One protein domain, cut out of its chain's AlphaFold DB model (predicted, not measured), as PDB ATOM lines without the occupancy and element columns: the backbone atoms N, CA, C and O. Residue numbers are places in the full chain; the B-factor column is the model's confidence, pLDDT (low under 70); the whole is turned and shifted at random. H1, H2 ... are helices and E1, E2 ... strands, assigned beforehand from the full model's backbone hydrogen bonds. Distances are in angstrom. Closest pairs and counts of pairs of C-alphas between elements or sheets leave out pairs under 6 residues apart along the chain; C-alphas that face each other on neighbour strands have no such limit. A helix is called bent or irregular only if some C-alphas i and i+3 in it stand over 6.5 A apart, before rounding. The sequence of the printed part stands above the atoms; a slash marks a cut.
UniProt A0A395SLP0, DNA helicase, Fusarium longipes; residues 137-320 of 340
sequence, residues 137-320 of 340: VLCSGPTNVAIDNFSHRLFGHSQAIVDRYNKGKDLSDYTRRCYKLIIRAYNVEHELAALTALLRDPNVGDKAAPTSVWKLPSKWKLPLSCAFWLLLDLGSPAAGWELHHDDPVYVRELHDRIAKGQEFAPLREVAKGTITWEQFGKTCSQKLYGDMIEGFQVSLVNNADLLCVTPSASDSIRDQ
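This is residues 137 to 320 of the 340 residues of the protein "DNA helicase" of Fusarium longipes (UniProt A0A395SLP0). A small parallel sheet of three short strands, E1, E3 and E2, has the long helix H1 along one face and the short H8 over the other, and beyond its E2 edge lies a larger body of crossed helices, with H2, H4, H5 and H7 packed round H3. H5 and H6 make a helical hairpin at the far end of this body, and H7 runs back from there to the sheet. The printed part has 184 residues, with eight named helices and three named strands in the order E1 H1 E2 H2 H3 H4 H5 H6 H7 E3 H8; the class is mostly helix. The whole is compact, with a radius of gyration of the C-alphas of 16.7 A, and spans 49 by 41 by 29 A.

The sheet holds E1, residues 137 to 140, E3, residues 306 to 309, and E2, residues 182 to 184. E1 begins at C-alpha 137, at (130.575, 182.220, 118.094). H1, residues 144 to 165, is the longest helix, 31.2 A from C-alpha 144 at (116.074, 180.648, 107.668) to C-alpha 165. H8 is residues 311 to 318 and ends at C-alpha 318, at (123.361, 193.808, 116.922). H3 is residues 226 to 234, 12.3 A long. H7, residues 286 to 303, measures 25.7 A, H2, residues 188 to 200, 18.3 A, and H4, residues 249 to 260, 16.7 A. H5 is residues 262 to 271, 14.8 A, and H6 is residues 277 to 283, 10.1 A. H5 is irregular: C-alphas 263 and 266 are 7.5 A apart. H8 is neither bent nor irregular, but only just: C-alphas 312 and 315 are 6.4 A apart.

E3 is the inner strand, parallel to E1 at 21 degrees and to E2 at 11 degrees. N 139 and O 307, 2.8 A apart, are within hydrogen-bond range across E1 and E3, as are N 308 and O 183, 2.8 A, across E3 and E2. H1 is on the sheet at a height of 9.5 A, over E3 and E2, and runs along the strands, at 4 degrees to E3 on the local plane; its closest C-alphas to E3 are those of Ser 151 and Cys 308, 6.3 A. H8 is on the opposite face, over E3, at a height of 8.5 A, giving three layers, helices on both faces of a sheet. E1, H1 and E2 form a split strand-helix-strand unit, two parallel strands with a helix between them in the chain and E3 between them in the sheet, and its crossover is right-handed. H3 and H7 only graze the sheet, with residues 226 to 229 and 300 to 303. H3 is the hub, touching four helices. It touches H4 at a steep tilt of 49 degrees, closest at the C-alphas of Asp 233 and His 255, 4.4 A. It touches H7 about perpendicular, at 75 degrees, closest at Cys 226 and Gln 297, 5.7 A between C-alphas. It also touches H2, closest at the C-alphas of Leu 195 and Ala 227, 5.4 A, and H5, closest at those of Leu 234 and Arg 268, 5.2 A. H5 and H6 form a hairpin at a shallow tilt of 14 degrees, closest at the C-alphas of Pro 266 and Phe 280, 6.2 A. H1 and H7 are apart. Every O i to N i+4 pair is within hydrogen-bond range in H1, H2, H3, H4, H6 and H7; H5 has 4 of 6 and H8 2 of 4.

The C-alphas farthest apart, those of Gly 168 and Trp 214, are 55.4 A from each other. The printed part has no cut. The links H1 to E2, H2 to H3 and H3 to H4 are long. The mean pLDDT of the printed part is 90.2, and residues 212 to 215 and 314 to 320 are under 70.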
ATOM      1  N   VAL A 137     130.553 182.219 119.565       94.56
ATOM      2  CA  VAL A 137     130.575 182.220 118.094       94.56
ATOM      3  C   VAL A 137     129.248 182.703 117.513       94.56
ATOM      4  O   VAL A 137     128.176 182.212 117.855       94.56
ATOM      5  N   LEU A 138     129.321 183.631 116.558       94.00
ATOM      6  CA  LEU A 138     128.186 183.993 115.709       94.00
ATOM      7  C   LEU A 138     128.177 183.103 114.461       94.00
ATOM      8  O   LEU A 138     129.147 183.060 113.704       94.00
ATOM      9  N   CYS A 139     127.064 182.426 114.221       94.06
ATOM     10  CA  CYS A 139     126.804 181.615 113.042       94.06
ATOM     11  C   CYS A 139     125.755 182.309 112.171       94.06
ATOM     12  O   CYS A 139     124.674 182.656 112.648       94.06
ATOM     13  N   SER A 140     126.056 182.496 110.886       93.38
ATOM     14  CA  SER A 140     125.139 183.134 109.940       93.38
ATOM     15  C   SER A 140     124.941 182.286 108.690       93.38
ATOM     16  O   SER A 140     125.884 181.665 108.196       93.38
ATOM     17  N   GLY A 141     123.708 182.252 108.184       90.25
ATOM     18  CA  GLY A 141     123.327 181.496 106.992       90.25
ATOM     19  C   GLY A 141     122.389 182.290 106.077       90.25
ATOM     20  O   GLY A 141     121.610 183.112 106.557       90.25
ATOM     21  N   PRO A 142     122.413 182.047 104.755       90.38
ATOM     22  CA  PRO A 142     121.718 182.893 103.780       90.38
ATOM     23  C   PRO A 142     120.186 182.832 103.874       90.38
ATOM     24  O   PRO A 142     119.505 183.736 103.401       90.38
ATOM     25  N   THR A 143     119.623 181.771 104.457       91.25
ATOM     26  CA  THR A 143     118.172 181.575 104.589       91.25
ATOM     27  C   THR A 143     117.829 181.025 105.968       91.25
ATOM     28  O   THR A 143     118.661 180.354 106.576       91.25
ATOM     29  N   ASN A 144     116.588 181.243 106.424       91.06
ATOM     30  CA  ASN A 144     116.074 180.648 107.668       91.06
ATOM     31  C   ASN A 144     116.254 179.123 107.675       91.06
ATOM     32  O   ASN A 144     116.843 178.585 108.596       91.06
ATOM     33  N   VAL A 145     115.877 178.439 106.591       91.56
ATOM     34  CA  VAL A 145     116.020 176.975 106.484       91.56
ATOM     35  C   VAL A 145     117.477 176.527 106.634       91.56
ATOM     36  O   VAL A 145     117.748 175.530 107.299       91.56
ATOM     37  N   ALA A 146     118.426 177.252 106.032       91.75
ATOM     38  CA  ALA A 146     119.840 176.912 106.141       91.75
ATOM     39  C   ALA A 146     120.351 177.049 107.581       91.75
ATOM     40  O   ALA A 146     121.058 176.160 108.055       91.75
ATOM     41  N   ILE A 147     119.989 178.136 108.267       94.12
ATOM     42  CA  ILE A 147     120.448 178.376 109.635       94.12
ATOM     43  C   ILE A 147     119.723 177.487 110.656       94.12
ATOM     44  O   ILE A 147     120.386 177.002 111.562       94.12
ATOM     45  N   ASP A 148     118.434 177.176 110.465       94.31
ATOM     46  CA  ASP A 148     117.690 176.229 111.310       94.31
ATOM     47  C   ASP A 148     118.341 174.836 111.236       94.31
ATOM     48  O   ASP A 148     118.669 174.215 112.246       94.31
ATOM     49  N   ASN A 149     118.608 174.351 110.016       93.12
ATOM     50  CA  ASN A 149     119.282 173.069 109.816       93.12
ATOM     51  C   ASN A 149     120.683 173.062 110.439       93.12
ATOM     52  O   ASN A 149     121.127 172.033 110.948       93.12
ATOM     53  N   PHE A 150     121.397 174.187 110.378       94.38
ATOM     54  CA  PHE A 150     122.727 174.298 110.961       94.38
ATOM     55  C   PHE A 150     122.688 174.316 112.492       94.38
ATOM     56  O   PHE A 150     123.443 173.564 113.103       94.38
ATOM     57  N   SER A 151     121.786 175.085 113.114       96.06
ATOM     58  CA  SER A 151     121.638 175.142 114.574       96.06
ATOM     59  C   SER A 151     121.238 173.791 115.159       96.06
ATOM     60  O   SER A 151     121.814 173.365 116.155       96.06
ATOM     61  N   HIS A 152     120.331 173.065 114.499       94.81
ATOM     62  CA  HIS A 152     119.966 171.710 114.910       94.81
ATOM     63  C   HIS A 152     121.146 170.742 114.866       94.81
ATOM     64  O   HIS A 152     121.345 169.969 115.802       94.81
ATOM     65  N   ARG A 153     121.953 170.786 113.799       94.31
ATOM     66  CA  ARG A 153     123.149 169.940 113.719       94.31
ATOM     67  C   ARG A 153     124.193 170.334 114.750       94.31
ATOM     68  O   ARG A 153     124.774 169.446 115.356       94.31
ATOM     69  N   LEU A 154     124.416 171.629 114.972       96.06
ATOM     70  CA  LEU A 154     125.301 172.105 116.035       96.06
ATOM     71  C   LEU A 154     124.877 171.551 117.395       96.06
ATOM     72  O   LEU A 154     125.727 171.055 118.126       96.06
ATOM     73  N   PHE A 155     123.579 171.595 117.707       96.31
ATOM     74  CA  PHE A 155     123.072 171.115 118.989       96.31
ATOM     75  C   PHE A 155     123.233 169.602 119.123       96.31
ATOM     76  O   PHE A 155     123.848 169.147 120.082       96.31
ATOM     77  N   GLY A 156     122.821 168.832 118.111       96.25
ATOM     78  CA  GLY A 156     122.998 167.377 118.120       96.25
ATOM     79  C   GLY A 156     124.466 166.942 118.226       96.25
ATOM     80  O   GLY A 156     124.786 166.034 118.987       96.25
ATOM     81  N   HIS A 157     125.384 167.618 117.526       96.19
ATOM     82  CA  HIS A 157     126.820 167.339 117.644       96.19
ATOM     83  C   HIS A 157     127.384 167.771 119.003       96.19
ATOM     84  O   HIS A 157     128.209 167.061 119.570       96.19
ATOM     85  N   SER A 158     126.918 168.892 119.564       97.31
ATOM     86  CA  SER A 158     127.289 169.291 120.923       97.31
ATOM     87  C   SER A 158     126.885 168.233 121.946       97.31
ATOM     88  O   SER A 158     127.672 167.964 122.849       97.31
ATOM     89  N   GLN A 159     125.692 167.651 121.815       96.88
ATOM     90  CA  GLN A 159     125.232 166.573 122.688       96.88
ATOM     91  C   GLN A 159     126.110 165.336 122.516       96.88
ATOM     92  O   GLN A 159     126.729 164.895 123.476       96.88
ATOM     93  N   ALA A 160     126.294 164.865 121.279       96.81
ATOM     94  CA  ALA A 160     127.100 163.680 120.990       96.81
ATOM     95  C   ALA A 160     128.551 163.781 121.503       96.81
ATOM     96  O   ALA A 160     129.084 162.811 122.045       96.81
ATOM     97  N   ILE A 161     129.188 164.948 121.357       96.94
ATOM     98  CA  ILE A 161     130.546 165.199 121.860       96.94
ATOM     99  C   ILE A 161     130.573 165.159 123.390       96.94
ATOM    100  O   ILE A 161     131.449 164.516 123.968       96.94
ATOM    101  N   VAL A 162     129.633 165.840 124.052       97.12
ATOM    102  CA  VAL A 162     129.573 165.899 125.519       97.12
ATOM    103  C   VAL A 162     129.226 164.538 126.109       97.12
ATOM    104  O   VAL A 162     129.894 164.117 127.046       97.12
ATOM    105  N   ASP A 163     128.269 163.812 125.535       96.56
ATOM    106  CA  ASP A 163     127.891 162.467 125.975       96.56
ATOM    107  C   ASP A 163     129.076 161.501 125.863       96.56
ATOM    108  O   ASP A 163     129.335 160.703 126.768       96.56
ATOM    109  N   ARG A 164     129.845 161.598 124.770       96.56
ATOM    110  CA  ARG A 164     131.071 160.816 124.582       96.56
ATOM    111  C   ARG A 164     132.131 161.177 125.615       96.56
ATOM    112  O   ARG A 164     132.716 160.281 126.217       96.56
ATOM    113  N   TYR A 165     132.348 162.468 125.834       96.88
ATOM    114  CA  TYR A 165     133.335 162.978 126.779       96.88
ATOM    115  C   TYR A 165     132.986 162.650 128.242       96.88
ATOM    116  O   TYR A 165     133.862 162.317 129.039       96.88
ATOM    117  N   ASN A 166     131.704 162.713 128.603       96.94
ATOM    118  CA  ASN A 166     131.198 162.416 129.943       96.94
ATOM    119  C   ASN A 166     131.017 160.911 130.195       96.94
ATOM    120  O   ASN A 166     130.666 160.513 131.309       96.94
ATOM    121  N   LYS A 167     131.234 160.055 129.189       95.56
ATOM    122  CA  LYS A 167     131.045 158.610 129.316       95.56
ATOM    123  C   LYS A 167     131.919 158.043 130.437       95.56
ATOM    124  O   LYS A 167     133.140 158.143 130.402       95.56
ATOM    125  N   GLY A 168     131.279 157.396 131.411       92.88
ATOM    126  CA  GLY A 168     131.953 156.793 132.566       92.88
ATOM    127  C   GLY A 168     132.273 157.766 133.706       92.88
ATOM    128  O   GLY A 168     132.804 157.324 134.720       92.88
ATOM    129  N   LYS A 169     131.930 159.054 133.574       94.50
ATOM    130  CA  LYS A 169     132.025 160.034 134.660       94.50
ATOM    131  C   LYS A 169     130.765 160.000 135.519       94.50
ATOM    132  O   LYS A 169     129.654 159.908 134.992       94.50
ATOM    133  N   ASP A 170     130.939 160.129 136.831       93.25
ATOM    134  CA  ASP A 170     129.824 160.313 137.765       93.25
ATOM    135  C   ASP A 170     129.130 161.667 137.525       93.25
ATOM    136  O   ASP A 170     129.732 162.565 136.938       93.25
ATOM    137  N   LEU A 171     127.875 161.834 137.959       88.81
ATOM    138  CA  LEU A 171     127.133 163.101 137.841       88.81
ATOM    139  C   LEU A 171     127.739 164.239 138.679       88.81
ATOM    140  O   LEU A 171     127.556 165.408 138.332       88.81
ATOM    141  N   SER A 172     128.458 163.908 139.755       89.06
ATOM    142  CA  SER A 172     129.139 164.855 140.649       89.06
ATOM    143  C   SER A 172     130.575 165.199 140.232       89.06
ATOM    144  O   SER A 172     131.223 166.023 140.877       89.06
ATOM    145  N   ASP A 173     131.082 164.595 139.153       91.06
ATOM    146  CA  ASP A 173     132.435 164.847 138.662       91.06
ATOM    147  C   ASP A 173     132.564 166.287 138.124       91.06
ATOM    148  O   ASP A 173     131.895 166.695 137.173       91.06
ATOM    149  N   TYR A 174     133.458 167.071 138.734       88.56
ATOM    150  CA  TYR A 174     133.693 168.476 138.385       88.56
ATOM    151  C   TYR A 174     134.317 168.670 136.994       88.56
ATOM    152  O   TYR A 174     134.340 169.786 136.478       88.56
ATOM    153  N   THR A 175     134.842 167.604 136.385       90.94
ATOM    154  CA  THR A 175     135.392 167.606 135.026       90.94
ATOM    155  C   THR A 175     134.340 167.305 133.963       90.94
ATOM    156  O   THR A 175     134.672 167.287 132.777       90.94
ATOM    157  N   ARG A 176     133.081 167.026 134.337       93.94
ATOM    158  CA  ARG A 176     131.988 166.902 133.363       93.94
ATOM    159  C   ARG A 176     131.821 168.190 132.571       93.94
ATOM    160  O   ARG A 176     132.021 169.294 133.077       93.94
ATOM    161  N   ARG A 177     131.372 168.049 131.329       94.81
ATOM    162  CA  ARG A 177     130.970 169.175 130.483       94.81
ATOM    163  C   ARG A 177     129.465 169.180 130.276       94.81
ATOM    164  O   ARG A 177     128.813 168.153 130.394       94.81
ATOM    165  N   CYS A 178     128.928 170.356 129.984       95.69
ATOM    166  CA  CYS A 178     127.525 170.542 129.628       95.69
ATOM    167  C   CYS A 178     127.408 170.798 128.122       95.69
ATOM    168  O   CYS A 178     128.369 171.243 127.483       95.69
ATOM    169  N   TYR A 179     126.227 170.541 127.571       97.00
ATOM    170  CA  TYR A 179     125.839 170.924 126.223       97.00
ATOM    171  C   TYR A 179     125.991 172.432 126.028       97.00
ATOM    172  O   TYR A 179     125.882 173.226 126.967       97.00
ATOM    173  N   LYS A 180     126.251 172.831 124.784       97.06
ATOM    174  CA  LYS A 180     126.413 174.234 124.416       97.06
ATOM    175  C   LYS A 180     125.068 174.929 124.301       97.06
ATOM    176  O   LYS A 180     124.139 174.394 123.690       97.06
ATOM    177  N   LEU A 181     124.984 176.149 124.830       97.81
ATOM    178  CA  LEU A 181     123.818 177.005 124.645       97.81
ATOM    179  C   LEU A 181     123.820 177.550 123.218       97.81
ATOM    180  O   LEU A 181     124.476 178.547 122.906       97.81
ATOM    181  N   ILE A 182     123.079 176.869 122.349       97.81
ATOM    182  CA  ILE A 182     122.880 177.262 120.957       97.81
ATOM    183  C   ILE A 182     121.522 177.939 120.836       97.81
ATOM    184  O   ILE A 182     120.489 177.332 121.113       97.81
ATOM    185  N   ILE A 183     121.528 179.195 120.391       96.94
ATOM    186  CA  ILE A 183     120.308 179.984 120.216       96.94
ATOM    187  C   ILE A 183     120.103 180.308 118.745       96.94
ATOM    188  O   ILE A 183     120.913 180.993 118.118       96.94
ATOM    189  N   ARG A 184     118.974 179.862 118.199       95.75
ATOM    190  CA  ARG A 184     118.439 180.320 116.920       95.75
ATOM    191  C   ARG A 184     117.667 181.617 117.160       95.75
ATOM    192  O   ARG A 184     116.485 181.597 117.467       95.75
ATOM    193  N   ALA A 185     118.341 182.755 117.022       91.62
ATOM    194  CA  ALA A 185     117.739 184.041 117.361       91.62
ATOM    195  C   ALA A 185     116.872 184.600 116.222       91.62
ATOM    196  O   ALA A 185     117.303 184.708 115.064       91.62
ATOM    197  N   TYR A 186     115.645 184.974 116.569       89.44
ATOM    198  CA  TYR A 186     114.706 185.674 115.701       89.44
ATOM    199  C   TYR A 186     114.490 187.115 116.182       89.44
ATOM    200  O   TYR A 186     115.119 187.583 117.126       89.44
ATOM    201  N   ASN A 187     113.613 187.849 115.494       85.38
ATOM    202  CA  ASN A 187     113.183 189.168 115.943       85.38
ATOM    203  C   ASN A 187     112.464 189.062 117.305       85.38
ATOM    204  O   ASN A 187     111.604 188.197 117.476       85.38
ATOM    205  N   VAL A 188     112.791 189.955 118.243       83.44
ATOM    206  CA  VAL A 188     112.269 189.937 119.623       83.44
ATOM    207  C   VAL A 188     110.749 190.049 119.692       83.44
ATOM    208  O   VAL A 188     110.121 189.333 120.468       83.44
ATOM    209  N   GLU A 189     110.124 190.862 118.839       84.25
ATOM    210  CA  GLU A 189     108.660 190.963 118.804       84.25
ATOM    211  C   GLU A 189     108.028 189.632 118.383       84.25
ATOM    212  O   GLU A 189     106.997 189.226 118.920       84.25
ATOM    213  N   HIS A 190     108.661 188.921 117.441       89.44
ATOM    214  CA  HIS A 190     108.192 187.610 116.999       89.44
ATOM    215  C   HIS A 190     108.378 186.553 118.093       89.44
ATOM    216  O   HIS A 190     107.478 185.739 118.279       89.44
ATOM    217  N   GLU A 191     109.497 186.580 118.822       91.44
ATOM    218  CA  GLU A 191     109.764 185.687 119.960       91.44
ATOM    219  C   GLU A 191     108.765 185.916 121.101       91.44
ATOM    220  O   GLU A 191     108.174 184.967 121.611       91.44
ATOM    221  N   LEU A 192     108.519 187.177 121.477       90.38
ATOM    222  CA  LEU A 192     107.553 187.533 122.519       90.38
ATOM    223  C   LEU A 192     106.126 187.127 122.130       90.38
ATOM    224  O   LEU A 192     105.391 186.564 122.947       90.38
ATOM    225  N   ALA A 193     105.725 187.401 120.888       91.38
ATOM    226  CA  ALA A 193     104.406 187.029 120.392       91.38
ATOM    227  C   ALA A 193     104.236 185.501 120.316       91.38
ATOM    228  O   ALA A 193     103.197 184.995 120.741       91.38
ATOM    229  N   ALA A 194     105.260 184.773 119.857       94.19
ATOM    230  CA  ALA A 194     105.250 183.315 119.814       94.19
ATOM    231  C   ALA A 194     105.187 182.693 121.213       94.19
ATOM    232  O   ALA A 194     104.339 181.840 121.464       94.19
ATOM    233  N   LEU A 195     106.009 183.169 122.153       94.62
ATOM    234  CA  LEU A 195     105.954 182.724 123.544       94.62
ATOM    235  C   LEU A 195     104.563 182.957 124.142       94.62
ATOM    236  O   LEU A 195     103.980 182.060 124.735       94.62
ATOM    237  N   THR A 196     104.002 184.149 123.934       93.31
ATOM    238  CA  THR A 196     102.659 184.496 124.417       93.31
ATOM    239  C   THR A 196     101.588 183.571 123.840       93.31
ATOM    240  O   THR A 196     100.675 183.169 124.558       93.31
ATOM    241  N   ALA A 197     101.684 183.214 122.557       94.19
ATOM    242  CA  ALA A 197     100.773 182.258 121.939       94.19
ATOM    243  C   ALA A 197     100.935 180.843 122.523       94.19
ATOM    244  O   ALA A 197      99.926 180.194 122.780       94.19
ATOM    245  N   LEU A 198     102.162 180.399 122.811       95.19
ATOM    246  CA  LEU A 198     102.433 179.081 123.409       95.19
ATOM    247  C   LEU A 198     102.005 178.981 124.876       95.19
ATOM    248  O   LEU A 198     101.578 177.920 125.315       95.19
ATOM    249  N   LEU A 199     102.062 180.084 125.627       93.44
ATOM    250  CA  LEU A 199     101.498 180.143 126.979       93.44
ATOM    251  C   LEU A 199      99.961 180.107 126.978       93.44
ATOM    252  O   LEU A 199      99.362 179.716 127.975       93.44
ATOM    253  N   ARG A 200      99.314 180.529 125.883       92.88
ATOM    254  CA  ARG A 200      97.855 180.429 125.709       92.88
ATOM    255  C   ARG A 200      97.427 179.044 125.251       92.88
ATOM    256  O   ARG A 200      96.431 178.525 125.740       92.88
ATOM    257  N   ASP A 201      98.158 178.487 124.295       92.62
ATOM    258  CA  ASP A 201      97.932 177.155 123.749       92.62
ATOM    259  C   ASP A 201      99.284 176.470 123.466       92.62
ATOM    260  O   ASP A 201      99.943 176.769 122.461       92.62
ATOM    261  N   PRO A 202      99.693 175.519 124.326       91.31
ATOM    262  CA  PRO A 202     100.945 174.780 124.177       91.31
ATOM    263  C   PRO A 202     101.082 173.994 122.865       91.31
ATOM    264  O   PRO A 202     102.194 173.635 122.487       91.31
ATOM    265  N   ASN A 203      99.982 173.721 122.153       92.31
ATOM    266  CA  ASN A 203      99.982 172.843 120.979       92.31
ATOM    267  C   ASN A 203     100.228 173.579 119.653       92.31
ATOM    268  O   ASN A 203     100.323 172.944 118.600       92.31
ATOM    269  N   VAL A 204     100.334 174.912 119.670       91.75
ATOM    270  CA  VAL A 204     100.486 175.714 118.442       91.75
ATOM    271  C   VAL A 204     101.853 175.489 117.773       91.75
ATOM    272  O   VAL A 204     101.969 175.592 116.545       91.75
ATOM    273  N   GLY A 205     102.884 175.144 118.554       91.25
ATOM    274  CA  GLY A 205     104.230 174.832 118.064       91.25
ATOM    275  C   GLY A 205     104.814 175.939 117.178       91.25
ATOM    276  O   GLY A 205     104.709 177.125 117.487       91.25
ATOM    277  N   ASP A 206     105.380 175.569 116.026       90.31
ATOM    278  CA  ASP A 206     106.012 176.500 115.071       90.31
ATOM    279  C   ASP A 206     105.066 177.567 114.487       90.31
ATOM    280  O   ASP A 206     105.517 178.549 113.898       90.31
ATOM    281  N   LYS A 207     103.746 177.409 114.640       88.31
ATOM    282  CA  LYS A 207     102.751 178.378 114.151       88.31
ATOM    283  C   LYS A 207     102.475 179.507 115.148       88.31
ATOM    284  O   LYS A 207     101.587 180.317 114.901       88.31
ATOM    285  N   ALA A 208     103.201 179.553 116.264       90.19
ATOM    286  CA  ALA A 208     102.936 180.481 117.358       90.19
ATOM    287  C   ALA A 208     103.277 181.938 117.019       90.19
ATOM    288  O   ALA A 208     102.677 182.867 117.559       90.19
ATOM    289  N   ALA A 209     104.231 182.157 116.115       85.25
ATOM    290  CA  ALA A 209     104.602 183.500 115.700       85.25
ATOM    291  C   ALA A 209     103.477 184.199 114.909       85.25
ATOM    292  O   ALA A 209     102.720 183.549 114.184       85.25
ATOM    293  N   PRO A 210     103.387 185.540 114.984       76.94
ATOM    294  CA  PRO A 210     102.281 186.284 114.403       76.94
ATOM    295  C   PRO A 210     102.217 186.119 112.881       76.94
ATOM    296  O   PRO A 210     103.198 186.317 112.159       76.94
ATOM    297  N   THR A 211     101.018 185.814 112.387       71.44
ATOM    298  CA  THR A 211     100.680 185.860 110.964       71.44
ATOM    299  C   THR A 211      99.933 187.155 110.674       71.44
ATOM    300  O   THR A 211      98.843 187.378 111.195       71.44
ATOM    301  N   SER A 212     100.503 188.022 109.840       67.19
ATOM    302  CA  SER A 212      99.791 189.195 109.330       67.19
ATOM    303  C   SER A 212      99.226 188.884 107.948       67.19
ATOM    304  O   SER A 212      99.902 188.263 107.137       67.19
ATOM    305  N   VAL A 213      98.017 189.365 107.655       63.47
ATOM    306  CA  VAL A 213      97.432 189.298 106.302       63.47
ATOM    307  C   VAL A 213      98.201 190.197 105.320       63.47
ATOM    308  O   VAL A 213      98.239 189.926 104.126       63.47
ATOM    309  N   TRP A 214      98.856 191.247 105.833       66.25
ATOM    310  CA  TRP A 214      99.533 192.282 105.042       66.25
ATOM    311  C   TRP A 214     101.064 192.209 105.088       66.25
ATOM    312  O   TRP A 214     101.730 192.911 104.330       66.25
ATOM    313  N   LYS A 215     101.644 191.378 105.966       68.56
ATOM    314  CA  LYS A 215     103.093 191.118 106.017       68.56
ATOM    315  C   LYS A 215     103.373 189.667 105.656       68.56
ATOM    316  O   LYS A 215     102.542 188.790 105.861       68.56
ATOM    317  N   LEU A 216     104.579 189.411 105.155       70.75
ATOM    318  CA  LEU A 216     105.050 188.046 104.943       70.75
ATOM    319  C   LEU A 216     104.945 187.243 106.254       70.75
ATOM    320  O   LEU A 216     105.284 187.775 107.315       70.75
ATOM    321  N   PRO A 217     104.502 185.974 106.195       75.69
ATOM    322  CA  PRO A 217     104.387 185.140 107.382       75.69
ATOM    323  C   PRO A 217     105.751 184.977 108.048       75.69
ATOM    324  O   PRO A 217     106.768 184.776 107.366       75.69
ATOM    325  N   SER A 218     105.755 185.045 109.382       82.31
ATOM    326  CA  SER A 218     106.959 184.832 110.178       82.31
ATOM    327  C   SER A 218     107.604 183.490 109.820       82.31
ATOM    328  O   SER A 218     106.927 182.484 109.618       82.31
ATOM    329  N   LYS A 219     108.935 183.487 109.715       89.31
ATOM    330  CA  LYS A 219     109.749 182.274 109.522       89.31
ATOM    331  C   LYS A 219     110.306 181.735 110.840       89.31
ATOM    332  O   LYS A 219     111.218 180.915 110.816       89.31
ATOM    333  N   TRP A 220     109.796 182.257 111.952       92.94
ATOM    334  CA  TRP A 220     110.095 181.778 113.292       92.94
ATOM    335  C   TRP A 220     109.709 180.304 113.424       92.94
ATOM    336  O   TRP A 220     108.729 179.860 112.825       92.94
ATOM    337  N   LYS A 221     110.502 179.574 114.200       94.31
ATOM    338  CA  LYS A 221     110.230 178.209 114.629       94.31
ATOM    339  C   LYS A 221     110.624 178.077 116.083       94.31
ATOM    340  O   LYS A 221     111.523 178.781 116.543       94.31
ATOM    341  N   LEU A 222     109.979 177.151 116.773       95.38
ATOM    342  CA  LEU A 222     110.206 176.941 118.188       95.38
ATOM    343  C   LEU A 222     111.613 176.406 118.483       95.38
ATOM    344  O   LEU A 222     112.283 177.009 119.317       95.38
ATOM    345  N   PRO A 223     112.121 175.337 117.844       95.62
ATOM    346  CA  PRO A 223     113.323 174.675 118.334       95.62
ATOM    347  C   PRO A 223     114.551 175.588 118.424       95.62
ATOM    348  O   PRO A 223     114.899 176.280 117.466       95.62
ATOM    349  N   LEU A 224     115.226 175.554 119.578       96.19
ATOM    350  CA  LEU A 224     116.415 176.360 119.899       96.19
ATOM    351  C   LEU A 224     116.203 177.888 119.851       96.19
ATOM    352  O   LEU A 224     117.177 178.633 119.971       96.19
ATOM    353  N   SER A 225     114.971 178.376 119.677       95.88
ATOM    354  CA  SER A 225     114.638 179.800 119.822       95.88
ATOM    355  C   SER A 225     114.782 180.266 121.271       95.88
ATOM    356  O   SER A 225     114.870 179.452 122.197       95.88
ATOM    357  N   CYS A 226     114.762 181.581 121.503       95.38
ATOM    358  CA  CYS A 226     114.727 182.089 122.875       95.38
ATOM    359  C   CYS A 226     113.456 181.634 123.607       95.38
ATOM    360  O   CYS A 226     113.519 181.295 124.787       95.38
ATOM    361  N   ALA A 227     112.318 181.589 122.905       95.50
ATOM    362  CA  ALA A 227     111.072 181.089 123.475       95.50
ATOM    363  C   ALA A 227     111.164 179.605 123.867       95.50
ATOM    364  O   ALA A 227     110.643 179.242 124.914       95.50
ATOM    365  N   PHE A 228     111.857 178.761 123.094       96.75
ATOM    366  CA  PHE A 228     112.063 177.350 123.450       96.75
ATOM    367  C   PHE A 228     112.821 177.185 124.764       96.75
ATOM    368  O   PHE A 228     112.332 176.498 125.658       96.75
ATOM    369  N   TRP A 229     113.972 177.848 124.901       96.94
ATOM    370  CA  TRP A 229     114.776 177.758 126.122       96.94
ATOM    371  C   TRP A 229     114.010 178.280 127.337       96.94
ATOM    372  O   TRP A 229     114.006 177.649 128.386       96.94
ATOM    373  N   LEU A 230     113.267 179.376 127.174       95.50
ATOM    374  CA  LEU A 230     112.468 179.914 128.264       95.50
ATOM    375  C   LEU A 230     111.260 179.031 128.622       95.50
ATOM    376  O   LEU A 230     110.927 178.902 129.797       95.50
ATOM    377  N   LEU A 231     110.593 178.412 127.644       95.94
ATOM    378  CA  LEU A 231     109.516 177.450 127.910       95.94
ATOM    379  C   LEU A 231     110.042 176.226 128.659       95.94
ATOM    380  O   LEU A 231     109.368 175.753 129.575       95.94
ATOM    381  N   LEU A 232     111.245 175.764 128.313       95.19
ATOM    382  CA  LEU A 232     111.938 174.703 129.035       95.19
ATOM    383  C   LEU A 232     112.208 175.120 130.490       95.19
ATOM    384  O   LEU A 232     111.835 174.397 131.414       95.19
ATOM    385  N   ASP A 233     112.737 176.326 130.711       94.31
ATOM    386  CA  ASP A 233     112.998 176.859 132.056       94.31
ATOM    387  C   ASP A 233     111.725 177.070 132.886       94.31
ATOM    388  O   ASP A 233     111.737 176.930 134.108       94.31
ATOM    389  N   LEU A 234     110.598 177.371 132.245       93.88
ATOM    390  CA  LEU A 234     109.299 177.483 132.910       93.88
ATOM    391  C   LEU A 234     108.662 176.115 133.217       93.88
ATOM    392  O   LEU A 234     107.686 176.049 133.972       93.88
ATOM    393  N   GLY A 235     109.214 175.028 132.670       92.44
ATOM    394  CA  GLY A 235     108.652 173.680 132.756       92.44
ATOM    395  C   GLY A 235     107.372 173.523 131.936       92.44
ATOM    396  O   GLY A 235     106.465 172.804 132.349       92.44
ATOM    397  N   SER A 236     107.260 174.247 130.819       94.50
ATOM    398  CA  SER A 236     106.099 174.171 129.938       94.50
ATOM    399  C   SER A 236     106.142 172.910 129.071       94.50
ATOM    400  O   SER A 236     107.170 172.645 128.442       94.50
ATOM    401  N   PRO A 237     105.018 172.183 128.913       92.50
ATOM    402  CA  PRO A 237     104.953 171.049 127.992       92.50
ATOM    403  C   PRO A 237     105.155 171.465 126.527       92.50
ATOM    404  O   PRO A 237     105.540 170.634 125.709       92.50
ATOM    405  N   ALA A 238     104.957 172.748 126.193       93.06
ATOM    406  CA  ALA A 238     105.174 173.288 124.853       93.06
ATOM    407  C   ALA A 238     106.621 173.122 124.358       93.06
ATOM    408  O   ALA A 238     106.845 173.030 123.154       93.06
ATOM    409  N   ALA A 239     107.604 173.076 125.267       91.06
ATOM    410  CA  ALA A 239     108.997 172.836 124.897       91.06
ATOM    411  C   ALA A 239     109.213 171.419 124.339       91.06
ATOM    412  O   ALA A 239     110.143 171.206 123.563       91.06
ATOM    413  N   GLY A 240     108.364 170.452 124.718       88.81
ATOM    414  CA  GLY A 240     108.486 169.051 124.306       88.81
ATOM    415  C   GLY A 240     109.798 168.389 124.744       88.81
ATOM    416  O   GLY A 240     110.201 167.387 124.158       88.81
ATOM    417  N   TRP A 241     110.478 168.972 125.733       87.81
ATOM    418  CA  TRP A 241     111.792 168.575 126.224       87.81
ATOM    419  C   TRP A 241     111.808 168.710 127.747       87.81
ATOM    420  O   TRP A 241     111.246 169.663 128.286       87.81
ATOM    421  N   GLU A 242     112.440 167.763 128.435       89.00
ATOM    422  CA  GLU A 242     112.669 167.828 129.879       89.00
ATOM    423  C   GLU A 242     114.110 168.250 130.149       89.00
ATOM    424  O   GLU A 242     115.030 167.794 129.470       89.00
ATOM    425  N   LEU A 243     114.306 169.128 131.134       90.12
ATOM    426  CA  LEU A 243     115.623 169.672 131.446       90.12
ATOM    427  C   LEU A 243     116.574 168.544 131.885       90.12
ATOM    428  O   LEU A 243     116.344 167.870 132.889       90.12
ATOM    429  N   HIS A 244     117.649 168.352 131.129       90.31
ATOM    430  CA  HIS A 244     118.660 167.328 131.354       90.31
ATOM    431  C   HIS A 244     119.787 167.840 132.266       90.31
ATOM    432  O   HIS A 244     120.123 169.025 132.270       90.31
ATOM    433  N   HIS A 245     120.446 166.944 133.012       90.06
ATOM    434  CA  HIS A 245     121.551 167.325 133.909       90.06
ATOM    435  C   HIS A 245     122.738 167.943 133.171       90.06
ATOM    436  O   HIS A 245     123.414 168.807 133.716       90.06
ATOM    437  N   ASP A 246     122.972 167.529 131.927       94.56
ATOM    438  CA  ASP A 246     124.038 168.067 131.083       94.56
ATOM    439  C   ASP A 246     123.555 169.219 130.170       94.56
ATOM    440  O   ASP A 246     124.360 169.719 129.393       94.56
ATOM    441  N   ASP A 247     122.301 169.700 130.267       94.88
ATOM    442  CA  ASP A 247     121.826 170.877 129.500       94.88
ATOM    443  C   ASP A 247     122.657 172.135 129.798       94.88
ATOM    444  O   ASP A 247     123.383 172.161 130.786       94.88
ATOM    445  N   PRO A 248     122.618 173.204 128.985       95.69
ATOM    446  CA  PRO A 248     123.536 174.323 129.173       95.69
ATOM    447  C   PRO A 248     123.483 174.928 130.585       95.69
ATOM    448  O   PRO A 248     122.406 175.176 131.124       95.69
ATOM    449  N   VAL A 249     124.655 175.199 131.176       92.94
ATOM    450  CA  VAL A 249     124.785 175.648 132.581       92.94
ATOM    451  C   VAL A 249     123.876 176.837 132.876       92.94
ATOM    452  O   VAL A 249     123.120 176.813 133.841       92.94
ATOM    453  N   TYR A 250     123.908 177.843 132.000       95.19
ATOM    454  CA  TYR A 250     123.104 179.048 132.156       95.19
ATOM    455  C   TYR A 250     121.593 178.766 132.134       95.19
ATOM    456  O   TYR A 250     120.855 179.401 132.875       95.19
ATOM    457  N   VAL A 251     121.132 177.810 131.320       95.38
ATOM    458  CA  VAL A 251     119.715 177.404 131.264       95.38
ATOM    459  C   VAL A 251     119.320 176.775 132.600       95.38
ATOM    460  O   VAL A 251     118.361 177.208 133.223       95.38
ATOM    461  N   ARG A 252     120.131 175.862 133.148       94.25
ATOM    462  CA  ARG A 252     119.855 175.284 134.477       94.25
ATOM    463  C   ARG A 252     119.854 176.332 135.596       94.25
ATOM    464  O   ARG A 252     118.988 176.310 136.464       94.25
ATOM    465  N   GLU A 253     120.795 177.274 135.573       94.31
ATOM    466  CA  GLU A 253     120.823 178.393 136.527       94.31
ATOM    467  C   GLU A 253     119.596 179.305 136.381       94.31
ATOM    468  O   GLU A 253     119.043 179.781 137.379       94.31
ATOM    469  N   LEU A 254     119.159 179.549 135.143       94.31
ATOM    470  CA  LEU A 254     117.968 180.327 134.834       94.31
ATOM    471  C   LEU A 254     116.706 179.622 135.336       94.31
ATOM    472  O   LEU A 254     115.908 180.264 136.021       94.31
ATOM    473  N   HIS A 255     116.570 178.321 135.078       94.50
ATOM    474  CA  HIS A 255     115.513 177.469 135.611       94.50
ATOM    475  C   HIS A 255     115.438 177.554 137.138       94.50
ATOM    476  O   HIS A 255     114.385 177.870 137.691       94.50
ATOM    477  N   ASP A 256     116.563 177.372 137.834       93.56
ATOM    478  CA  ASP A 256     116.641 177.457 139.296       93.56
ATOM    479  C   ASP A 256     116.238 178.835 139.827       93.56
ATOM    480  O   ASP A 256     115.521 178.950 140.829       93.56
ATOM    481  N   ARG A 257     116.705 179.903 139.171       93.25
ATOM    482  CA  ARG A 257     116.356 181.282 139.526       93.25
ATOM    483  C   ARG A 257     114.864 181.525 139.351       93.25
ATOM    484  O   ARG A 257     114.225 182.078 140.245       93.25
ATOM    485  N   ILE A 258     114.314 181.084 138.222       93.06
ATOM    486  CA  ILE A 258     112.890 181.170 137.928       93.06
ATOM    487  C   ILE A 258     112.101 180.363 138.951       93.06
ATOM    488  O   ILE A 258     111.109 180.875 139.444       93.06
ATOM    489  N   ALA A 259     112.528 179.158 139.329       92.38
ATOM    490  CA  ALA A 259     111.839 178.317 140.305       92.38
ATOM    491  C   ALA A 259     111.799 178.937 141.713       92.38
ATOM    492  O   ALA A 259     110.775 178.840 142.394       92.38
ATOM    493  N   LYS A 260     112.883 179.598 142.141       93.12
ATOM    494  CA  LYS A 260     113.012 180.213 143.476       93.12
ATOM    495  C   LYS A 260     112.316 181.575 143.597       93.12
ATOM    496  O   LYS A 260     111.864 181.918 144.688       93.12
ATOM    497  N   GLY A 261     112.225 182.346 142.511       91.25
ATOM    498  CA  GLY A 261     111.614 183.681 142.519       91.25
ATOM    499  C   GLY A 261     110.090 183.630 142.645       91.25
ATOM    500  O   GLY A 261     109.404 183.037 141.808       91.25
ATOM    501  N   GLN A 262     109.529 184.254 143.681       88.62
ATOM    502  CA  GLN A 262     108.073 184.334 143.873       88.62
ATOM    503  C   GLN A 262     107.409 185.218 142.811       88.62
ATOM    504  O   GLN A 262     106.287 184.952 142.389       88.62
ATOM    505  N   GLU A 263     108.135 186.213 142.307       88.31
ATOM    506  CA  GLU A 263     107.720 187.100 141.225       88.31
ATOM    507  C   GLU A 263     107.429 186.355 139.910       88.31
ATOM    508  O   GLU A 263     106.630 186.820 139.099       88.31
ATOM    509  N   PHE A 264     108.027 185.174 139.716       90.81
ATOM    510  CA  PHE A 264     107.827 184.344 138.528       90.81
ATOM    511  C   PHE A 264     106.742 183.280 138.717       90.81
ATOM    512  O   PHE A 264     106.436 182.561 137.767       90.81
ATOM    513  N   ALA A 265     106.148 183.155 139.911       92.62
ATOM    514  CA  ALA A 265     105.181 182.096 140.202       92.62
ATOM    515  C   ALA A 265     103.983 182.088 139.236       92.62
ATOM    516  O   ALA A 265     103.758 181.037 138.633       92.62
ATOM    517  N   PRO A 266     103.311 183.226 138.957       93.00
ATOM    518  CA  PRO A 266     102.194 183.235 138.013       93.00
ATOM    519  C   PRO A 266     102.615 182.807 136.601       93.00
ATOM    520  O   PRO A 266     101.863 182.139 135.897       93.00
ATOM    521  N   LEU A 267     103.838 183.164 136.187       93.00
ATOM    522  CA  LEU A 267     104.368 182.811 134.872       93.00
ATOM    523  C   LEU A 267     104.662 181.305 134.766       93.00
ATOM    524  O   LEU A 267     104.348 180.684 133.753       93.00
ATOM    525  N   ARG A 268     105.218 180.696 135.820       94.19
ATOM    526  CA  ARG A 268     105.414 179.238 135.880       94.19
ATOM    527  C   ARG A 268     104.080 178.498 135.869       94.19
ATOM    528  O   ARG A 268     103.950 177.485 135.192       94.19
ATOM    529  N   GLU A 269     103.100 178.985 136.621       94.62
ATOM    530  CA  GLU A 269     101.782 178.357 136.717       94.62
ATOM    531  C   GLU A 269     101.040 178.373 135.380       94.62
ATOM    532  O   GLU A 269     100.482 177.345 134.997       94.62
ATOM    533  N   VAL A 270     101.064 179.491 134.641       95.12
ATOM    534  CA  VAL A 270     100.426 179.548 133.315       95.12
ATOM    535  C   VAL A 270     101.178 178.681 132.307       95.12
ATOM    536  O   VAL A 270     100.558 177.940 131.552       95.12
ATOM    537  N   ALA A 271     102.513 178.679 132.350       94.69
ATOM    538  CA  ALA A 271     103.337 177.869 131.457       94.69
ATOM    539  C   ALA A 271     103.131 176.358 131.650       94.69
ATOM    540  O   ALA A 271     103.173 175.610 130.672       94.69
ATOM    541  N   LYS A 272     102.889 175.921 132.893       94.31
ATOM    542  CA  LYS A 272     102.563 174.532 133.259       94.31
ATOM    543  C   LYS A 272     101.096 174.161 133.019       94.31
ATOM    544  O   LYS A 272     100.748 172.990 133.137       94.31
ATOM    545  N   GLY A 273     100.241 175.135 132.705       92.81
ATOM    546  CA  GLY A 273      98.798 174.939 132.550       92.81
ATOM    547  C   GLY A 273      98.028 174.809 133.870       92.81
ATOM    548  O   GLY A 273      96.884 174.366 133.860       92.81
ATOM    549  N   THR A 274      98.629 175.187 135.005       94.75
ATOM    550  CA  THR A 274      97.969 175.186 136.325       94.75
ATOM    551  C   THR A 274      96.914 176.290 136.431       94.75
ATOM    552  O   THR A 274      95.875 176.092 137.058       94.75
ATOM    553  N   ILE A 275      97.178 177.448 135.818       94.94
ATOM    554  CA  ILE A 275      96.227 178.562 135.707       94.94
ATOM    555  C   ILE A 275      95.947 178.869 134.240       94.94
ATOM    556  O   ILE A 275      96.791 178.634 133.374       94.94
ATOM    557  N   THR A 276      94.773 179.429 133.953       93.56
ATOM    558  CA  THR A 276      94.434 179.854 132.588       93.56
ATOM    559  C   THR A 276      95.103 181.180 132.232       93.56
ATOM    560  O   THR A 276      95.491 181.967 133.104       93.56
ATOM    561  N   TRP A 277      95.185 181.480 130.935       92.44
ATOM    562  CA  TRP A 277      95.711 182.759 130.463       92.44
ATOM    563  C   TRP A 277      94.918 183.964 131.004       92.44
ATOM    564  O   TRP A 277      95.495 184.999 131.340       92.44
ATOM    565  N   GLU A 278      93.595 183.843 131.143       92.00
ATOM    566  CA  GLU A 278      92.745 184.901 131.700       92.00
ATOM    567  C   GLU A 278      93.017 185.131 133.189       92.00
ATOM    568  O   GLU A 278      92.961 186.268 133.656       92.00
ATOM    569  N   GLN A 279      93.306 184.066 133.944       93.00
ATOM    570  CA  GLN A 279      93.706 184.170 135.348       93.00
ATOM    571  C   GLN A 279      95.080 184.830 135.469       93.00
ATOM    572  O   GLN A 279      95.240 185.760 136.258       93.00
ATOM    573  N   PHE A 280      96.036 184.428 134.630       92.88
ATOM    574  CA  PHE A 280      97.355 185.050 134.562       92.88
ATOM    575  C   PHE A 280      97.269 186.556 134.269       92.88
ATOM    576  O   PHE A 280      97.884 187.355 134.976       92.88
ATOM    577  N   GLY A 281      96.437 186.964 133.305       90.06
ATOM    578  CA  GLY A 281      96.251 188.372 132.939       90.06
ATOM    579  C   GLY A 281      95.625 189.252 134.030       90.06
ATOM    580  O   GLY A 281      95.778 190.471 133.986       90.06
ATOM    581  N   LYS A 282      94.946 188.665 135.028       90.81
ATOM    582  CA  LYS A 282      94.459 189.396 136.215       90.81
ATOM    583  C   LYS A 282      95.566 189.645 137.239       90.81
ATOM    584  O   LYS A 282      95.512 190.638 137.958       90.81
ATOM    585  N   THR A 283      96.546 188.750 137.302       87.62
ATOM    586  CA  THR A 283      97.644 188.785 138.278       87.62
ATOM    587  C   THR A 283      98.850 189.559 137.751       87.62
ATOM    588  O   THR A 283      99.549 190.217 138.518       87.62
ATOM    589  N   CYS A 284      99.099 189.508 136.440       87.38
ATOM    590  CA  CYS A 284     100.258 190.120 135.807       87.38
ATOM    591  C   CYS A 284      99.841 191.044 134.657       87.38
ATOM    592  O   CYS A 284      99.205 190.620 133.693       87.38
ATOM    593  N   SER A 285     100.252 192.314 134.724       87.31
ATOM    594  CA  SER A 285     100.035 193.249 133.614       87.31
ATOM    595  C   SER A 285     100.845 192.845 132.377       87.31
ATOM    596  O   SER A 285     101.969 192.347 132.491       87.31
ATOM    597  N   GLN A 286     100.304 193.121 131.186       85.62
ATOM    598  CA  GLN A 286     100.966 192.809 129.913       85.62
ATOM    599  C   GLN A 286     102.340 193.482 129.784       85.62
ATOM    600  O   GLN A 286     103.264 192.870 129.258       85.62
ATOM    601  N   LYS A 287     102.484 194.716 130.286       88.06
ATOM    602  CA  LYS A 287     103.759 195.441 130.268       88.06
ATOM    603  C   LYS A 287     104.807 194.754 131.144       88.06
ATOM    604  O   LYS A 287     105.892 194.466 130.666       88.06
ATOM    605  N   LEU A 288     104.456 194.438 132.394       86.31
ATOM    606  CA  LEU A 288     105.380 193.800 133.338       86.31
ATOM    607  C   LEU A 288     105.857 192.431 132.835       86.31
ATOM    608  O   LEU A 288     107.042 192.124 132.912       86.31
ATOM    609  N   TYR A 289     104.940 191.631 132.286       87.25
ATOM    610  CA  TYR A 289     105.292 190.369 131.640       87.25
ATOM    611  C   TYR A 289     106.190 190.596 130.415       87.25
ATOM    612  O   TYR A 289     107.220 189.943 130.303       87.25
ATOM    613  N   GLY A 290     105.851 191.541 129.531       88.06
ATOM    614  CA  GLY A 290     106.659 191.862 128.350       88.06
ATOM    615  C   GLY A 290     108.103 192.228 128.700       88.06
ATOM    616  O   GLY A 290     109.024 191.600 128.183       88.06
ATOM    617  N   ASP A 291     108.286 193.158 129.642       87.94
ATOM    618  CA  ASP A 291     109.604 193.614 130.109       87.94
ATOM    619  C   ASP A 291     110.415 192.452 130.725       87.94
ATOM    620  O   ASP A 291     111.625 192.328 130.519       87.94
ATOM    621  N   MET A 292     109.746 191.558 131.462       88.56
ATOM    622  CA  MET A 292     110.361 190.371 132.061       88.56
ATOM    623  C   MET A 292     110.840 189.374 130.999       88.56
ATOM    624  O   MET A 292     111.975 188.894 131.070       88.56
ATOM    625  N   ILE A 293     109.996 189.070 130.007       89.56
ATOM    626  CA  ILE A 293     110.353 188.167 128.910       89.56
ATOM    627  C   ILE A 293     111.507 188.738 128.097       89.56
ATOM    628  O   ILE A 293     112.458 188.013 127.809       89.56
ATOM    629  N   GLU A 294     111.455 190.023 127.755       88.81
ATOM    630  CA  GLU A 294     112.536 190.690 127.031       88.81
ATOM    631  C   GLU A 294     113.855 190.597 127.812       88.81
ATOM    632  O   GLU A 294     114.882 190.208 127.252       88.81
ATOM    633  N   GLY A 295     113.818 190.832 129.128       89.50
ATOM    634  CA  GLY A 295     114.972 190.655 130.009       89.50
ATOM    635  C   GLY A 295     115.559 189.239 129.962       89.50
ATOM    636  O   GLY A 295     116.780 189.080 129.860       89.50
ATOM    637  N   PHE A 296     114.716 188.201 129.980       91.62
ATOM    638  CA  PHE A 296     115.173 186.815 129.842       91.62
ATOM    639  C   PHE A 296     115.746 186.515 128.458       91.62
ATOM    640  O   PHE A 296     116.810 185.903 128.373       91.62
ATOM    641  N   GLN A 297     115.105 186.982 127.386       89.94
ATOM    642  CA  GLN A 297     115.590 186.792 126.018       89.94
ATOM    643  C   GLN A 297     116.965 187.437 125.820       89.94
ATOM    644  O   GLN A 297     117.885 186.782 125.332       89.94
ATOM    645  N   VAL A 298     117.143 188.683 126.270       89.25
ATOM    646  CA  VAL A 298     118.442 189.372 126.239       89.25
ATOM    647  C   VAL A 298     119.482 188.601 127.049       89.25
ATOM    648  O   VAL A 298     120.625 188.454 126.616       89.25
ATOM    649  N   SER A 299     119.110 188.074 128.216       91.69
ATOM    650  CA  SER A 299     120.033 187.319 129.061       91.69
ATOM    651  C   SER A 299     120.439 185.975 128.439       91.69
ATOM    652  O   SER A 299     121.625 185.650 128.455       91.69
ATOM    653  N   LEU A 300     119.511 185.245 127.814       94.00
ATOM    654  CA  LEU A 300     119.785 184.026 127.044       94.00
ATOM    655  C   LEU A 300     120.740 184.313 125.879       94.00
ATOM    656  O   LEU A 300     121.797 183.696 125.770       94.00
ATOM    657  N   VAL A 301     120.413 185.308 125.053       92.12
ATOM    658  CA  VAL A 301     121.221 185.737 123.899       92.12
ATOM    659  C   VAL A 301     122.628 186.156 124.334       92.12
ATOM    660  O   VAL A 301     123.615 185.760 123.714       92.12
ATOM    661  N   ASN A 302     122.747 186.890 125.443       90.75
ATOM    662  CA  ASN A 302     124.036 187.302 125.992       90.75
ATOM    663  C   ASN A 302     124.856 186.148 126.562       90.75
ATOM    664  O   ASN A 302     126.073 186.295 126.647       90.75
ATOM    665  N   ASN A 303     124.242 185.032 126.952       94.44
ATOM    666  CA  ASN A 303     124.933 183.860 127.492       94.44
ATOM    667  C   ASN A 303     125.067 182.712 126.486       94.44
ATOM    668  O   ASN A 303     125.674 181.703 126.822       94.44
ATOM    669  N   ALA A 304     124.582 182.880 125.253       95.81
ATOM    670  CA  ALA A 304     124.746 181.890 124.199       95.81
ATOM    671  C   ALA A 304     126.227 181.622 123.901       95.81
ATOM    672  O   ALA A 304     127.012 182.555 123.685       95.81
ATOM    673  N   ASP A 305     126.582 180.342 123.834       96.94
ATOM    674  CA  ASP A 305     127.877 179.888 123.329       96.94
ATOM    675  C   ASP A 305     127.915 180.047 121.805       96.94
ATOM    676  O   ASP A 305     128.908 180.508 121.237       96.94
ATOM    677  N   LEU A 306     126.799 179.727 121.137       97.06
ATOM    678  CA  LEU A 306     126.635 179.926 119.703       97.06
ATOM    679  C   LEU A 306     125.310 180.611 119.383       97.06
ATOM    680  O   LEU A 306     124.232 180.124 119.724       97.06
ATOM    681  N   LEU A 307     125.389 181.714 118.644       96.00
ATOM    682  CA  LEU A 307     124.222 182.460 118.191       96.00
ATOM    683  C   LEU A 307     124.017 182.264 116.690       96.00
ATOM    684  O   LEU A 307     124.861 182.645 115.886       96.00
ATOM    685  N   CYS A 308     122.885 181.687 116.306       95.88
ATOM    686  CA  CYS A 308     122.541 181.334 114.935       95.88
ATOM    687  C   CYS A 308     121.499 182.306 114.359       95.88
ATOM    688  O   CYS A 308     120.345 182.327 114.797       95.88
ATOM    689  N   VAL A 309     121.887 183.089 113.349       93.69
ATOM    690  CA  VAL A 309     121.072 184.172 112.765       93.69
ATOM    691  C   VAL A 309     121.067 184.148 111.234       93.69
ATOM    692  O   VAL A 309     121.929 183.549 110.595       93.69
ATOM    693  N   THR A 310     120.108 184.834 110.614       90.62
ATOM    694  CA  THR A 310     120.235 185.240 109.204       90.62
ATOM    695  C   THR A 310     120.920 186.611 109.121       90.62
ATOM    696  O   THR A 310     120.805 187.392 110.067       90.62
ATOM    697  N   PRO A 311     121.570 186.971 107.997       84.50
ATOM    698  CA  PRO A 311     122.138 188.307 107.808       84.50
ATOM    699  C   PRO A 311     121.120 189.434 108.025       84.50
ATOM    700  O   PRO A 311     121.428 190.450 108.630       84.50
ATOM    701  N   SER A 312     119.871 189.234 107.600       77.75
ATOM    702  CA  SER A 312     118.798 190.211 107.817       77.75
ATOM    703  C   SER A 312     118.406 190.370 109.291       77.75
ATOM    704  O   SER A 312     117.908 191.418 109.683       77.75
ATOM    705  N   ALA A 313     118.581 189.325 110.104       74.19
ATOM    706  CA  ALA A 313     118.272 189.352 111.530       74.19
ATOM    707  C   ALA A 313     119.457 189.856 112.367       74.19
ATOM    708  O   ALA A 313     119.247 190.366 113.465       74.19
ATOM    709  N   SER A 314     120.693 189.750 111.861       66.38
ATOM    710  CA  SER A 314     121.879 190.157 112.616       66.38
ATOM    711  C   SER A 314     121.919 191.648 112.923       66.38
ATOM    712  O   SER A 314     122.460 192.007 113.961       66.38
ATOM    713  N   ASP A 315     121.328 192.504 112.086       63.34
ATOM    714  CA  ASP A 315     121.283 193.949 112.352       63.34
ATOM    715  C   ASP A 315     120.338 194.272 113.519       63.34
ATOM    716  O   ASP A 315     120.733 194.955 114.457       63.34
ATOM    717  N   SER A 316     119.148 193.662 113.542       60.03
ATOM    718  CA  SER A 316     118.187 193.798 114.651       60.03
ATOM    719  C   SER A 316     118.728 193.263 115.980       60.03
ATOM    720  O   SER A 316     118.355 193.762 117.037       60.03
ATOM    721  N   ILE A 317     119.578 192.234 115.935       60.41
ATOM    722  CA  ILE A 317     120.176 191.614 117.125       60.41
ATOM    723  C   ILE A 317     121.436 192.373 117.565       60.41
ATOM    724  O   ILE A 317     121.736 192.427 118.754       60.41
ATOM    725  N   ARG A 318     122.170 192.995 116.633       55.06
ATOM    726  CA  ARG A 318     123.361 193.808 116.922       55.06
ATOM    727  C   ARG A 318     123.028 195.027 117.779       55.06
ATOM    728  O   ARG A 318     123.842 195.377 118.626       55.06
ATOM    729  N   ASP A 319     121.854 195.625 117.601       51.56
ATOM    730  CA  ASP A 319     121.409 196.751 118.433       51.56
ATOM    731  C   ASP A 319     121.142 196.333 119.892       51.56
ATOM    732  O   ASP A 319     121.278 197.141 120.808       51.56
ATOM    733  N   GLN A 320     120.824 195.057 120.122       50.88
ATOM    734  CA  GLN A 320     120.546 194.492 121.449       50.88
ATOM    735  C   GLN A 320     121.774 193.836 122.084       50.88
ATOM    736  O   GLN A 320     121.934 193.811 123.304       50.88
TER     737      GLN A 320